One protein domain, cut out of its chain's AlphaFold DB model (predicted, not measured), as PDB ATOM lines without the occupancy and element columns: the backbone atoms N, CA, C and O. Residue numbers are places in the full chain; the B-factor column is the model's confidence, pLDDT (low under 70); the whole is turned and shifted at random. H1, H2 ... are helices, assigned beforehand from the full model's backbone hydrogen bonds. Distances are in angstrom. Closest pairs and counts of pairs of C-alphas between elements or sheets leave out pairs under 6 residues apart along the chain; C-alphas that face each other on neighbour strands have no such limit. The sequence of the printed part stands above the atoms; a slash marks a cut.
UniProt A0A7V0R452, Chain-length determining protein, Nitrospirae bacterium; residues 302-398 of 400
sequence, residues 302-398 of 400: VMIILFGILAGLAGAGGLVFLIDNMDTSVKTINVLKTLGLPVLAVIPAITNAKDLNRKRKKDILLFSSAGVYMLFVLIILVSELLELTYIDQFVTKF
ATOM      1  N   VAL A 302     170.381 146.190 191.129       80.88
ATOM      2  CA  VAL A 302     169.456 145.142 190.660       80.88
ATOM      3  C   VAL A 302     168.420 144.795 191.733       80.88
ATOM      4  O   VAL A 302     167.229 144.713 191.438       80.88
ATOM      5  N   MET A 303     168.848 144.668 192.993       82.31
ATOM      6  CA  MET A 303     167.925 144.423 194.107       82.31
ATOM      7  C   MET A 303     166.978 145.605 194.328       82.31
ATOM      8  O   MET A 303     165.793 145.394 194.568       82.31
ATOM      9  N   ILE A 304     167.467 146.842 194.204       83.69
ATOM     10  CA  ILE A 304     166.628 148.043 194.349       83.69
ATOM     11  C   ILE A 304     165.547 148.085 193.260       83.69
ATOM     12  O   ILE A 304     164.381 148.314 193.576       83.69
ATOM     13  N   ILE A 305     165.908 147.819 192.000       83.88
ATOM     14  CA  ILE A 305     164.956 147.781 190.878       83.88
ATOM     15  C   ILE A 305     163.902 146.691 191.108       83.88
ATOM     16  O   ILE A 305     162.709 146.951 190.952       83.88
ATOM     17  N   LEU A 306     164.316 145.493 191.535       86.00
ATOM     18  CA  LEU A 306     163.402 144.384 191.813       86.00
ATOM     19  C   LEU A 306     162.399 144.729 192.926       86.00
ATOM     20  O   LEU A 306     161.196 144.519 192.759       86.00
ATOM     21  N   PHE A 307     162.873 145.306 194.036       88.62
ATOM     22  CA  PHE A 307     161.996 145.774 195.111       88.62
ATOM     23  C   PHE A 307     161.066 146.901 194.650       88.62
ATOM     24  O   PHE A 307     159.905 146.918 195.050       88.62
ATOM     25  N   GLY A 308     161.533 147.799 193.778       88.44
ATOM     26  CA  GLY A 308     160.708 148.851 193.183       88.44
ATOM     27  C   GLY A 308     159.562 148.301 192.331       88.44
ATOM     28  O   GLY A 308     158.423 148.744 192.479       88.44
ATOM     29  N   ILE A 309     159.828 147.295 191.490       87.62
ATOM     30  CA  ILE A 309     158.796 146.618 190.681       87.62
ATOM     31  C   ILE A 309     157.762 145.945 191.588       87.62
ATOM     32  O   ILE A 309     156.558 146.110 191.387       87.62
ATOM     33  N   LEU A 310     158.224 145.213 192.604       90.69
ATOM     34  CA  LEU A 310     157.348 144.508 193.537       90.69
ATOM     35  C   LEU A 310     156.476 145.487 194.335       90.69
ATOM     36  O   LEU A 310     155.264 145.291 194.430       90.69
ATOM     37  N   ALA A 311     157.066 146.571 194.844       90.56
ATOM     38  CA  ALA A 311     156.339 147.633 195.533       90.56
ATOM     39  C   ALA A 311     155.325 148.332 194.612       90.56
ATOM     40  O   ALA A 311     154.209 148.613 195.038       90.56
ATOM     41  N   GLY A 312     155.676 148.562 193.342       89.12
ATOM     42  CA  GLY A 312     154.773 149.139 192.345       89.12
ATOM     43  C   GLY A 312     153.563 148.250 192.045       89.12
ATOM     44  O   GLY A 312     152.436 148.740 192.024       89.12
ATOM     45  N   LEU A 313     153.770 146.940 191.876       89.44
ATOM     46  CA  LEU A 313     152.683 145.974 191.671       89.44
ATOM     47  C   LEU A 313     151.769 145.874 192.895       89.44
ATOM     48  O   LEU A 313     150.546 145.911 192.754       89.44
ATOM     49  N   ALA A 314     152.354 145.796 194.092       90.94
ATOM     50  CA  ALA A 314     151.598 145.785 195.340       90.94
ATOM     51  C   ALA A 314     150.793 147.083 195.523       90.94
ATOM     52  O   ALA A 314     149.615 147.034 195.868       90.94
ATOM     53  N   GLY A 315     151.401 148.237 195.229       91.88
ATOM     54  CA  GLY A 315     150.746 149.542 195.284       91.88
ATOM     55  C   GLY A 315     149.599 149.676 194.283       91.88
ATOM     56  O   GLY A 315     148.524 150.141 194.649       91.88
ATOM     57  N   ALA A 316     149.781 149.214 193.042       88.19
ATOM     58  CA  ALA A 316     148.727 149.210 192.031       88.19
ATOM     59  C   ALA A 316     147.554 148.301 192.431       88.19
ATOM     60  O   ALA A 316     146.402 148.720 192.348       88.19
ATOM     61  N   GLY A 317     147.837 147.089 192.920       88.56
ATOM     62  CA  GLY A 317     146.809 146.183 193.439       88.56
ATOM     63  C   GLY A 317     146.059 146.778 194.632       88.56
ATOM     64  O   GLY A 317     144.832 146.736 194.671       88.56
ATOM     65  N   GLY A 318     146.787 147.405 195.560       89.00
ATOM     66  CA  GLY A 318     146.206 148.113 196.699       89.00
ATOM     67  C   GLY A 318     145.318 149.287 196.280       89.00
ATOM     68  O   GLY A 318     144.221 149.434 196.807       89.00
ATOM     69  N   LEU A 319     145.740 150.086 195.296       88.50
ATOM     70  CA  LEU A 319     144.937 151.189 194.760       88.50
ATOM     71  C   LEU A 319     143.664 150.695 194.075       88.50
ATOM     72  O   LEU A 319     142.601 151.263 194.308       88.50
ATOM     73  N   VAL A 320     143.745 149.637 193.265       88.19
ATOM     74  CA  VAL A 320     142.557 149.037 192.640       88.19
ATOM     75  C   VAL A 320     141.597 148.518 193.708       88.19
ATOM     76  O   VAL A 320     140.405 148.789 193.621       88.19
ATOM     77  N   PHE A 321     142.108 147.842 194.740       85.88
ATOM     78  CA  PHE A 321     141.297 147.362 195.858       85.88
ATOM     79  C   PHE A 321     140.634 148.507 196.637       85.88
ATOM     80  O   PHE A 321     139.457 148.416 196.968       85.88
ATOM     81  N   LEU A 322     141.355 149.602 196.899       86.69
ATOM     82  CA  LEU A 322     140.797 150.787 197.558       86.69
ATOM     83  C   LEU A 322     139.717 151.461 196.710       86.69
ATOM     84  O   LEU A 322     138.664 151.809 197.236       86.69
ATOM     85  N   ILE A 323     139.958 151.625 195.405       85.50
ATOM     86  CA  ILE A 323     138.974 152.199 194.481       85.50
ATOM     87  C   ILE A 323     137.724 151.314 194.420       85.50
ATOM     88  O   ILE A 323     136.619 151.842 194.476       85.50
ATOM     89  N   ASP A 324     137.883 149.990 194.346       82.25
ATOM     90  CA  ASP A 324     136.756 149.052 194.309       82.25
ATOM     91  C   ASP A 324     135.990 149.019 195.641       82.25
ATOM     92  O   ASP A 324     134.766 148.976 195.645       82.25
ATOM     93  N   ASN A 325     136.684 149.126 196.780       82.44
ATOM     94  CA  ASN A 325     136.040 149.187 198.093       82.44
ATOM     95  C   ASN A 325     135.276 150.503 198.327       82.44
ATOM     96  O   ASN A 325     134.249 150.505 199.003       82.44
ATOM     97  N   MET A 326     135.754 151.617 197.761       81.56
ATOM     98  CA  MET A 326     135.065 152.912 197.811       81.56
ATOM     99  C   MET A 326     133.932 153.030 196.778       81.56
ATOM    100  O   MET A 326     133.059 153.890 196.928       81.56
ATOM    101  N   ASP A 327     133.916 152.187 195.742       74.75
ATOM    102  CA  ASP A 327     132.855 152.164 194.739       74.75
ATOM    103  C   ASP A 327     131.602 151.477 195.300       74.75
ATOM    104  O   ASP A 327     131.501 150.259 195.417       74.75
ATOM    105  N   THR A 328     130.602 152.285 195.642       64.56
ATOM    106  CA  THR A 328     129.331 151.820 196.216       64.56
ATOM    107  C   THR A 328     128.318 151.367 195.150       64.56
ATOM    108  O   THR A 328     127.150 151.127 195.461       64.56
ATOM    109  N   SER A 329     128.724 151.245 193.880       67.75
ATOM    110  CA  SER A 329     127.836 150.863 192.779       67.75
ATOM    111  C   SER A 329     127.509 149.362 192.773       67.75
ATOM    112  O   SER A 329     128.385 148.505 192.669       67.75
ATOM    113  N   VAL A 330     126.217 149.016 192.755       63.25
ATOM    114  CA  VAL A 330     125.750 147.620 192.670       63.25
ATOM    115  C   VAL A 330     125.839 147.121 191.224       63.25
ATOM    116  O   VAL A 330     125.015 147.470 190.382       63.25
ATOM    117  N   LYS A 331     126.853 146.301 190.919       67.06
ATOM    118  CA  LYS A 331     127.156 145.859 189.540       67.06
ATOM    119  C   LYS A 331     126.560 144.497 189.155       67.06
ATOM    120  O   LYS A 331     126.480 144.193 187.968       67.06
ATOM    121  N   THR A 332     126.107 143.690 190.120       64.62
ATOM    122  CA  THR A 332     125.697 142.295 189.868       64.62
ATOM    123  C   THR A 332     124.342 141.969 190.491       64.62
ATOM    124  O   THR A 332     124.099 142.235 191.667       64.62
ATOM    125  N   ILE A 333     123.478 141.299 189.722       64.94
ATOM    126  CA  ILE A 333     122.112 140.889 190.115       64.94
ATOM    127  C   ILE A 333     122.108 140.014 191.386       64.94
ATOM    128  O   ILE A 333     121.161 140.045 192.171       64.94
ATOM    129  N   ASN A 334     123.187 139.262 191.630       65.88
ATOM    130  CA  ASN A 334     123.334 138.393 192.802       65.88
ATOM    131  C   ASN A 334     123.383 139.160 194.134       65.88
ATOM    132  O   ASN A 334     122.940 138.621 195.146       65.88
ATOM    133  N   VAL A 335     123.854 140.413 194.129       68.19
ATOM    134  CA  VAL A 335     123.874 141.279 195.321       68.19
ATOM    135  C   VAL A 335     122.451 141.734 195.675       68.19
ATOM    136  O   VAL A 335     122.054 141.727 196.834       68.19
ATOM    137  N   LEU A 336     121.624 142.029 194.665       66.06
ATOM    138  CA  LEU A 336     120.215 142.415 194.846       66.06
ATOM    139  C   LEU A 336     119.346 141.259 195.372       66.06
ATOM    140  O   LEU A 336     118.447 141.490 196.177       66.06
ATOM    141  N   LYS A 337     119.655 140.012 194.982       64.75
ATOM    142  CA  LYS A 337     118.991 138.808 195.518       64.75
ATOM    143  C   LYS A 337     119.308 138.548 196.994       64.75
ATOM    144  O   LYS A 337     118.437 138.079 197.715       64.75
ATOM    145  N   THR A 338     120.527 138.845 197.449       69.94
ATOM    146  CA  THR A 338     120.925 138.678 198.863       69.94
ATOM    147  C   THR A 338     120.309 139.743 199.770       69.94
ATOM    148  O   THR A 338     120.057 139.475 200.939       69.94
ATOM    149  N   LEU A 339     119.987 140.915 199.218       72.81
ATOM    150  CA  LEU A 339     119.269 142.002 199.894       72.81
ATOM    151  C   LEU A 339     117.737 141.793 199.954       72.81
ATOM    152  O   LEU A 339     117.026 142.659 200.455       72.81
ATOM    153  N   GLY A 340     117.216 140.666 199.449       67.94
ATOM    154  CA  GLY A 340     115.791 140.312 199.525       67.94
ATOM    155  C   GLY A 340     114.866 141.120 198.606       67.94
ATOM    156  O   GLY A 340     113.648 141.058 198.757       67.94
ATOM    157  N   LEU A 341     115.419 141.876 197.652       76.38
ATOM    158  CA  LEU A 341     114.642 142.729 196.754       76.38
ATOM    159  C   LEU A 341     114.188 141.951 195.501       76.38
ATOM    160  O   LEU A 341     115.010 141.280 194.864       76.38
ATOM    161  N   PRO A 342     112.904 142.037 195.097       68.75
ATOM    162  CA  PRO A 342     112.414 141.383 193.888       68.75
ATOM    163  C   PRO A 342     112.976 142.068 192.635       68.75
ATOM    164  O   PRO A 342     112.769 143.257 192.398       68.75
ATOM    165  N   VAL A 343     113.689 141.304 191.803       70.12
ATOM    166  CA  VAL A 343     114.229 141.783 190.523       70.12
ATOM    167  C   VAL A 343     113.121 141.718 189.469       70.12
ATOM    168  O   VAL A 343     112.799 140.641 188.976       70.12
ATOM    169  N   LEU A 344     112.529 142.870 189.144       72.38
ATOM    170  CA  LEU A 344     111.360 142.978 188.256       72.38
ATOM    171  C   LEU A 344     111.696 142.771 186.769       72.38
ATOM    172  O   LEU A 344     110.904 142.194 186.032       72.38
ATOM    173  N   ALA A 345     112.866 143.234 186.324       69.12
ATOM    174  CA  ALA A 345     113.356 143.055 184.961       69.12
ATOM    175  C   ALA A 345     114.878 143.244 184.914       69.12
ATOM    176  O   ALA A 345     115.436 144.058 185.648       69.12
ATOM    177  N   VAL A 346     115.552 142.516 184.022       74.81
ATOM    178  CA  VAL A 346     116.963 142.743 183.685       74.81
ATOM    179  C   VAL A 346     116.992 143.313 182.279       74.81
ATOM    180  O   VAL A 346     116.568 142.643 181.341       74.81
ATOM    181  N   ILE A 347     117.477 144.544 182.127       74.38
ATOM    182  CA  ILE A 347     117.686 145.132 180.804       74.38
ATOM    183  C   ILE A 347     119.032 144.611 180.296       74.38
ATOM    184  O   ILE A 347     120.067 144.973 180.866       74.38
ATOM    185  N   PRO A 348     119.059 143.751 179.261       67.94
ATOM    186  CA  PRO A 348     120.320 143.359 178.664       67.94
ATOM    187  C   PRO A 348     120.968 144.608 178.072       67.94
ATOM    188  O   PRO A 348     120.319 145.389 177.377       67.94
ATOM    189  N   ALA A 349     122.251 144.818 178.357       69.62
ATOM    190  CA  ALA A 349     122.992 145.910 177.748       69.62
ATOM    191  C   ALA A 349     123.049 145.681 176.227       69.62
ATOM    192  O   ALA A 349     123.813 144.844 175.744       69.62
ATOM    193  N   ILE A 350     122.223 146.407 175.469       67.94
ATOM    194  CA  ILE A 350     122.231 146.367 174.005       67.94
ATOM    195  C   ILE A 350     123.462 147.146 173.555       67.94
ATOM    196  O   ILE A 350     123.496 148.375 173.574       67.94
ATOM    197  N   THR A 351     124.521 146.417 173.224       64.56
ATOM    198  CA  THR A 351     125.786 147.028 172.828       64.56
ATOM    199  C   THR A 351     125.735 147.462 171.363       64.56
ATOM    200  O   THR A 351     125.438 146.675 170.469       64.56
ATOM    201  N   ASN A 352     126.011 148.740 171.099       75.69
ATOM    202  CA  ASN A 352     126.105 149.274 169.743       75.69
ATOM    203  C   ASN A 352     127.508 148.989 169.172       75.69
ATOM    204  O   ASN A 352     128.514 149.176 169.864       75.69
ATOM    205  N   ALA A 353     127.607 148.591 167.899       72.19
ATOM    206  CA  ALA A 353     128.888 148.319 167.235       72.19
ATOM    207  C   ALA A 353     129.856 149.523 167.293       72.19
ATOM    208  O   ALA A 353     131.075 149.348 167.388       72.19
ATOM    209  N   LYS A 354     129.327 150.757 167.310       73.75
ATOM    210  CA  LYS A 354     130.131 151.980 167.485       73.75
ATOM    211  C   LYS A 354     130.699 152.129 168.908       73.75
ATOM    212  O   LYS A 354     131.846 152.557 169.050       73.75
ATOM    213  N   ASP A 355     129.961 151.720 169.940       75.94
ATOM    214  CA  ASP A 355     130.407 151.795 171.341       75.94
ATOM    215  C   ASP A 355     131.443 150.720 171.682       75.94
ATOM    216  O   ASP A 355     132.416 151.009 172.383       75.94
ATOM    217  N   LEU A 356     131.306 149.510 171.120       75.00
ATOM    218  CA  LEU A 356     132.337 148.469 171.231       75.00
ATOM    219  C   LEU A 356     133.657 148.924 170.615       75.00
ATOM    220  O   LEU A 356     134.710 148.760 171.228       75.00
ATOM    221  N   ASN A 357     133.613 149.536 169.431       78.12
ATOM    222  CA  ASN A 357     134.816 150.044 168.779       78.12
ATOM    223  C   ASN A 357     135.453 151.205 169.561       78.12
ATOM    224  O   ASN A 357     136.678 151.310 169.601       78.12
ATOM    225  N   ARG A 358     134.657 152.050 170.233       78.19
ATOM    226  CA  ARG A 358     135.175 153.130 171.091       78.19
ATOM    227  C   ARG A 358     135.828 152.597 172.370       78.19
ATOM    228  O   ARG A 358     136.891 153.097 172.732       78.19
ATOM    229  N   LYS A 359     135.241 151.585 173.023       79.12
ATOM    230  CA  LYS A 359     135.856 150.895 174.175       79.12
ATOM    231  C   LYS A 359     137.135 150.169 173.766       79.12
ATOM    232  O   LYS A 359     138.180 150.459 174.329       79.12
ATOM    233  N   ARG A 360     137.099 149.379 172.684       81.00
ATOM    234  CA  ARG A 360     138.284 148.697 172.136       81.00
ATOM    235  C   ARG A 360     139.432 149.659 171.842       81.00
ATOM    236  O   ARG A 360     140.559 149.365 172.207       81.00
ATOM    237  N   LYS A 361     139.173 150.823 171.232       81.06
ATOM    238  CA  LYS A 361     140.223 151.831 170.992       81.06
ATOM    239  C   LYS A 361     140.831 152.379 172.289       81.06
ATOM    240  O   LYS A 361     142.038 152.587 172.329       81.06
ATOM    241  N   LYS A 362     140.021 152.606 173.331       83.25
ATOM    242  CA  LYS A 362     140.514 153.044 174.649       83.25
ATOM    243  C   LYS A 362     141.326 151.954 175.340       83.25
ATOM    244  O   LYS A 362     142.414 152.246 175.820       83.25
ATOM    245  N   ASP A 363     140.834 150.720 175.332       82.62
ATOM    246  CA  ASP A 363     141.514 149.578 175.940       82.62
ATOM    247  C   ASP A 363     142.847 149.312 175.232       82.62
ATOM    248  O   ASP A 363     143.874 149.184 175.886       82.62
ATOM    249  N   ILE A 364     142.868 149.334 173.894       84.56
ATOM    250  CA  ILE A 364     144.099 149.197 173.101       84.56
ATOM    251  C   ILE A 364     145.091 150.317 173.433       84.56
ATOM    252  O   ILE A 364     146.275 150.035 173.592       84.56
ATOM    253  N   LEU A 365     144.639 151.567 173.568       85.12
ATOM    254  CA  LEU A 365     145.515 152.689 173.926       85.12
ATOM    255  C   LEU A 365     146.083 152.524 175.344       85.12
ATOM    256  O   LEU A 365     147.283 152.704 175.540       85.12
ATOM    257  N   LEU A 366     145.261 152.111 176.312       85.31
ATOM    258  CA  LEU A 366     145.698 151.848 177.685       85.31
ATOM    259  C   LEU A 366     146.690 150.682 177.753       85.31
ATOM    260  O   LEU A 366     147.791 150.862 178.270       85.31
ATOM    261  N   PHE A 367     146.361 149.523 177.176       85.38
ATOM    262  CA  PHE A 367     147.263 148.368 177.143       85.38
ATOM    263  C   PHE A 367     148.548 148.661 176.366       85.38
ATOM    264  O   PHE A 367     149.619 148.228 176.784       85.38
ATOM    265  N   SER A 368     148.475 149.439 175.283       85.12
ATOM    266  CA  SER A 368     149.658 149.884 174.544       85.12
ATOM    267  C   SER A 368     150.538 150.794 175.403       85.12
ATOM    268  O   SER A 368     151.737 150.552 175.496       85.12
ATOM    269  N   SER A 369     149.959 151.776 176.103       85.06
ATOM    270  CA  SER A 369     150.716 152.666 176.993       85.06
ATOM    271  C   SER A 369     151.354 151.924 178.177       85.06
ATOM    272  O   SER A 369     152.522 152.153 178.490       85.06
ATOM    273  N   ALA A 370     150.637 150.966 178.776       84.44
ATOM    274  CA  ALA A 370     151.156 150.108 179.838       84.44
ATOM    275  C   ALA A 370     152.267 149.177 179.323       84.44
ATOM    276  O   ALA A 370     153.282 148.990 179.994       84.44
ATOM    277  N   GLY A 371     152.108 148.636 178.112       86.81
ATOM    278  CA  GLY A 371     153.118 147.815 177.447       86.81
ATOM    279  C   GLY A 371     154.404 148.590 177.161       86.81
ATOM    280  O   GLY A 371     155.488 148.092 177.450       86.81
ATOM    281  N   VAL A 372     154.296 149.831 176.673       89.06
ATOM    282  CA  VAL A 372     155.451 150.718 176.451       89.06
ATOM    283  C   VAL A 372     156.173 151.022 177.767       89.06
ATOM    284  O   VAL A 372     157.401 150.956 177.816       89.06
ATOM    285  N   TYR A 373     155.436 151.288 178.849       86.75
ATOM    286  CA  TYR A 373     156.028 151.515 180.170       86.75
ATOM    287  C   TYR A 373     156.760 150.275 180.708       86.75
ATOM    288  O   TYR A 373     157.891 150.376 181.181       86.75
ATOM    289  N   MET A 374     156.156 149.089 180.594       85.75
ATOM    290  CA  MET A 374     156.780 147.837 181.037       85.75
ATOM    291  C   MET A 374     158.043 147.515 180.230       85.75
ATOM    292  O   MET A 374     159.060 147.126 180.802       85.75
ATOM    293  N   LEU A 375     158.016 147.764 178.919       88.25
ATOM    294  CA  LEU A 375     159.173 147.603 178.043       88.25
ATOM    295  C   LEU A 375     160.300 148.576 178.424       88.25
ATOM    296  O   LEU A 375     161.457 148.167 178.473       88.25
ATOM    297  N   PHE A 376     159.981 149.824 178.777       86.00
ATOM    298  CA  PHE A 376     160.962 150.792 179.277       86.00
ATOM    299  C   PHE A 376     161.637 150.328 180.580       86.00
ATOM    300  O   PHE A 376     162.863 150.358 180.683       86.00
ATOM    301  N   VAL A 377     160.864 149.822 181.548       84.88
ATOM    302  CA  VAL A 377     161.410 149.251 182.795       84.88
ATOM    303  C   VAL A 377     162.297 148.035 182.510       84.88
ATOM    304  O   VAL A 377     163.364 147.892 183.109       84.88
ATOM    305  N   LEU A 378     161.896 147.177 181.569       85.25
ATOM    306  CA  LEU A 378     162.665 145.996 181.184       85.25
ATOM    307  C   LEU A 378     163.969 146.368 180.469       85.25
ATOM    308  O   LEU A 378     164.998 145.761 180.748       85.25
ATOM    309  N   ILE A 379     163.962 147.401 179.619       86.19
ATOM    310  CA  ILE A 379     165.183 147.954 179.016       86.19
ATOM    311  C   ILE A 379     166.138 148.451 180.102       86.19
ATOM    312  O   ILE A 379     167.321 148.129 180.042       86.19
ATOM    313  N   ILE A 380     165.644 149.182 181.107       82.75
ATOM    314  CA  ILE A 380     166.478 149.657 182.221       82.75
ATOM    315  C   ILE A 380     167.098 148.469 182.964       82.75
ATOM    316  O   ILE A 380     168.309 148.438 183.174       82.75
ATOM    317  N   LEU A 381     166.299 147.452 183.294       82.50
ATOM    318  CA  LEU A 381     166.781 146.253 183.982       82.50
ATOM    319  C   LEU A 381     167.841 145.512 183.158       82.50
ATOM    320  O   LEU A 381     168.886 145.146 183.692       82.50
ATOM    321  N   VAL A 382     167.606 145.326 181.858       83.81
ATOM    322  CA  VAL A 382     168.556 144.668 180.949       83.81
ATOM    323  C   VAL A 382     169.828 145.496 180.782       83.81
ATOM    324  O   VAL A 382     170.916 144.933 180.770       83.81
ATOM    325  N   SER A 383     169.728 146.822 180.698       80.88
ATOM    326  CA  SER A 383     170.904 147.691 180.587       80.88
ATOM    327  C   SER A 383     171.783 147.666 181.840       80.88
ATOM    328  O   SER A 383     173.006 147.671 181.717       80.88
ATOM    329  N   GLU A 384     171.174 147.546 183.023       78.88
ATOM    330  CA  GLU A 384     171.892 147.367 184.287       78.88
ATOM    331  C   GLU A 384     172.497 145.954 184.387       78.88
ATOM    332  O   GLU A 384     173.615 145.792 184.872       78.88
ATOM    333  N   LEU A 385     171.806 144.928 183.870       76.75
ATOM    334  CA  LEU A 385     172.306 143.547 183.807       76.75
ATOM    335  C   LEU A 385     173.493 143.395 182.839       76.75
ATOM    336  O   LEU A 385     174.394 142.598 183.089       76.75
ATOM    337  N   LEU A 386     173.488 144.151 181.739       78.50
ATOM    338  CA  LEU A 386     174.549 144.175 180.727       78.50
ATOM    339  C   LEU A 386     175.696 145.139 181.068       78.50
ATOM    340  O   LEU A 386     176.595 145.316 180.250       78.50
ATOM    341  N   GLU A 387     175.683 145.746 182.258       67.19
ATOM    342  CA  GLU A 387     176.754 146.618 182.760       67.19
ATOM    343  C   GLU A 387     177.056 147.821 181.834       67.19
ATOM    344  O   GLU A 387     178.191 148.293 181.739       67.19
ATOM    345  N   LEU A 388     176.040 148.342 181.132       67.50
ATOM    346  CA  LEU A 388     176.209 149.465 180.207       67.50
ATOM    347  C   LEU A 388     176.330 150.798 180.968       67.50
ATOM    348  O   LEU A 388     175.409 151.255 181.640       67.50
ATOM    349  N   THR A 389     177.461 151.483 180.788       60.41
ATOM    350  CA  THR A 389     177.899 152.679 181.543       60.41
ATOM    351  C   THR A 389     177.057 153.947 181.311       60.41
ATOM    352  O   THR A 389     177.316 154.991 181.912       60.41
ATOM    353  N   TYR A 390     176.047 153.899 180.439       63.28
ATOM    354  CA  TYR A 390     175.236 155.065 180.065       63.28
ATOM    355  C   TYR A 390     174.375 155.590 181.220       63.28
ATOM    356  O   TYR A 390     174.194 156.801 181.360       63.28
ATOM    357  N   ILE A 391     173.882 154.697 182.080       62.28
ATOM    358  CA  ILE A 391     173.075 155.078 183.247       62.28
ATOM    359  C   ILE A 391     173.951 155.722 184.326       62.28
ATOM    360  O   ILE A 391     173.519 156.679 184.966       62.28
ATOM    361  N   ASP A 392     175.206 155.282 184.475       60.84
ATOM    362  CA  ASP A 392     176.137 155.852 185.453       60.84
ATOM    363  C   ASP A 392     176.392 157.342 185.211       60.84
ATOM    364  O   ASP A 392     176.376 158.119 186.165       60.84
ATOM    365  N   GLN A 393     176.549 157.764 183.953       62.12
ATOM    366  CA  GLN A 393     176.727 159.178 183.599       62.12
ATOM    367  C   GLN A 393     175.458 160.014 183.809       62.12
ATOM    368  O   GLN A 393     175.541 161.178 184.197       62.12
ATOM    369  N   PHE A 394     174.277 159.441 183.565       62.69
ATOM    370  CA  PHE A 394     173.009 160.151 183.739       62.69
ATOM    371  C   PHE A 394     172.663 160.338 185.223       62.69
ATOM    372  O   PHE A 394     172.292 161.429 185.648       62.69
ATOM    373  N   VAL A 395     172.853 159.290 186.031       61.69
ATOM    374  CA  VAL A 395     172.563 159.299 187.471       61.69
ATOM    375  C   VAL A 395     173.562 160.164 188.241       61.69
ATOM    376  O   VAL A 395     173.149 160.942 189.097       61.69
ATOM    377  N   THR A 396     174.860 160.109 187.915       60.66
ATOM    378  CA  THR A 396     175.857 160.996 188.550       60.66
ATOM    379  C   THR A 396     175.620 162.474 188.248       60.66
ATOM    380  O   THR A 396     175.948 163.308 189.081       60.66
ATOM    381  N   LYS A 397     175.005 162.812 187.108       58.38
ATOM    382  CA  LYS A 397     174.691 164.198 186.730       58.38
ATOM    383  C   LYS A 397     173.425 164.760 187.394       58.38
ATOM    384  O   LYS A 397     173.243 165.971 187.387       58.38
ATOM    385  N   PHE A 398     172.550 163.904 187.927       56.56
ATOM    386  CA  PHE A 398     171.260 164.301 188.516       56.56
ATOM    387  C   PHE A 398     171.168 164.071 190.034       56.56
ATOM    388  O   PHE A 398     170.288 164.634 190.677       56.56
TER     389      PHE A 398
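What this domain is: This is residues 302 to 398 of the 400 residues of the protein "Chain-length determining protein" of Nitrospirae bacterium (UniProt A0A7V0R452). Two long helices, H3 and H1, make a narrow V that meets near the end of H3 and the start of H1, with open space between its arms. The small helix H2 and a long loop, residues 339 to 352, join the arms' far ends, and the short helix H4 stands crosswise to H3 at the tip. The printed part has 97 residues with four named helices, in the order H1, H2, H3, H4, and no named strand; its class is all helix. It is extended, with a radius of gyration of the C-alphas of 22.2 A and spans of 67 by 33 by 21 A.

How they stand to each other: H3, residues 353 to 385, touches H1, residues 302 to 326, with residues 381 to 385 alone, and H1 touches it with residues 302 to 305 alone. The closest C-alphas are those of Glu 384 and Val 302, 7.2 A apart. H3 and H1 run opposite ways at a shallow tilt of 26 degrees. H4, residues 390 to 398, is close to H3 but not clearly touching: their closest C-alphas, of Ile 391 and Glu 384, are 7.9 A apart. Their lines are about perpendicular, at 87 degrees. H2, residues 333 to 338, is apart from H1, H3 and H4, and H1 is apart from H4. In H1, H2, H3 and H4 every O i to N i+4 pair is within hydrogen-bond range.

Where its parts are: H3 measures 46.7 A from C-alpha 353 at (128.888, 148.319, 167.235) to C-alpha 385. H1 measures 36.0 A from C-alpha 302 at (169.456, 145.142, 190.660) to C-alpha 326. H2 measures 9.1 A. H4 measures 13.1 A and ends with C-alpha 398 at (171.260, 164.301, 188.516).

The domain as a whole: The C-alphas farthest apart, of Pro 342 and Thr 389, are 67.6 A apart. The printed part has no cut. The link from H2 to H3 is long, that from H1 to H2 short, and that from H3 to H4 tight. The mean pLDDT of the printed part is 77.4; 30 residues are under 70, among them 328 to 338 and 387 to 398.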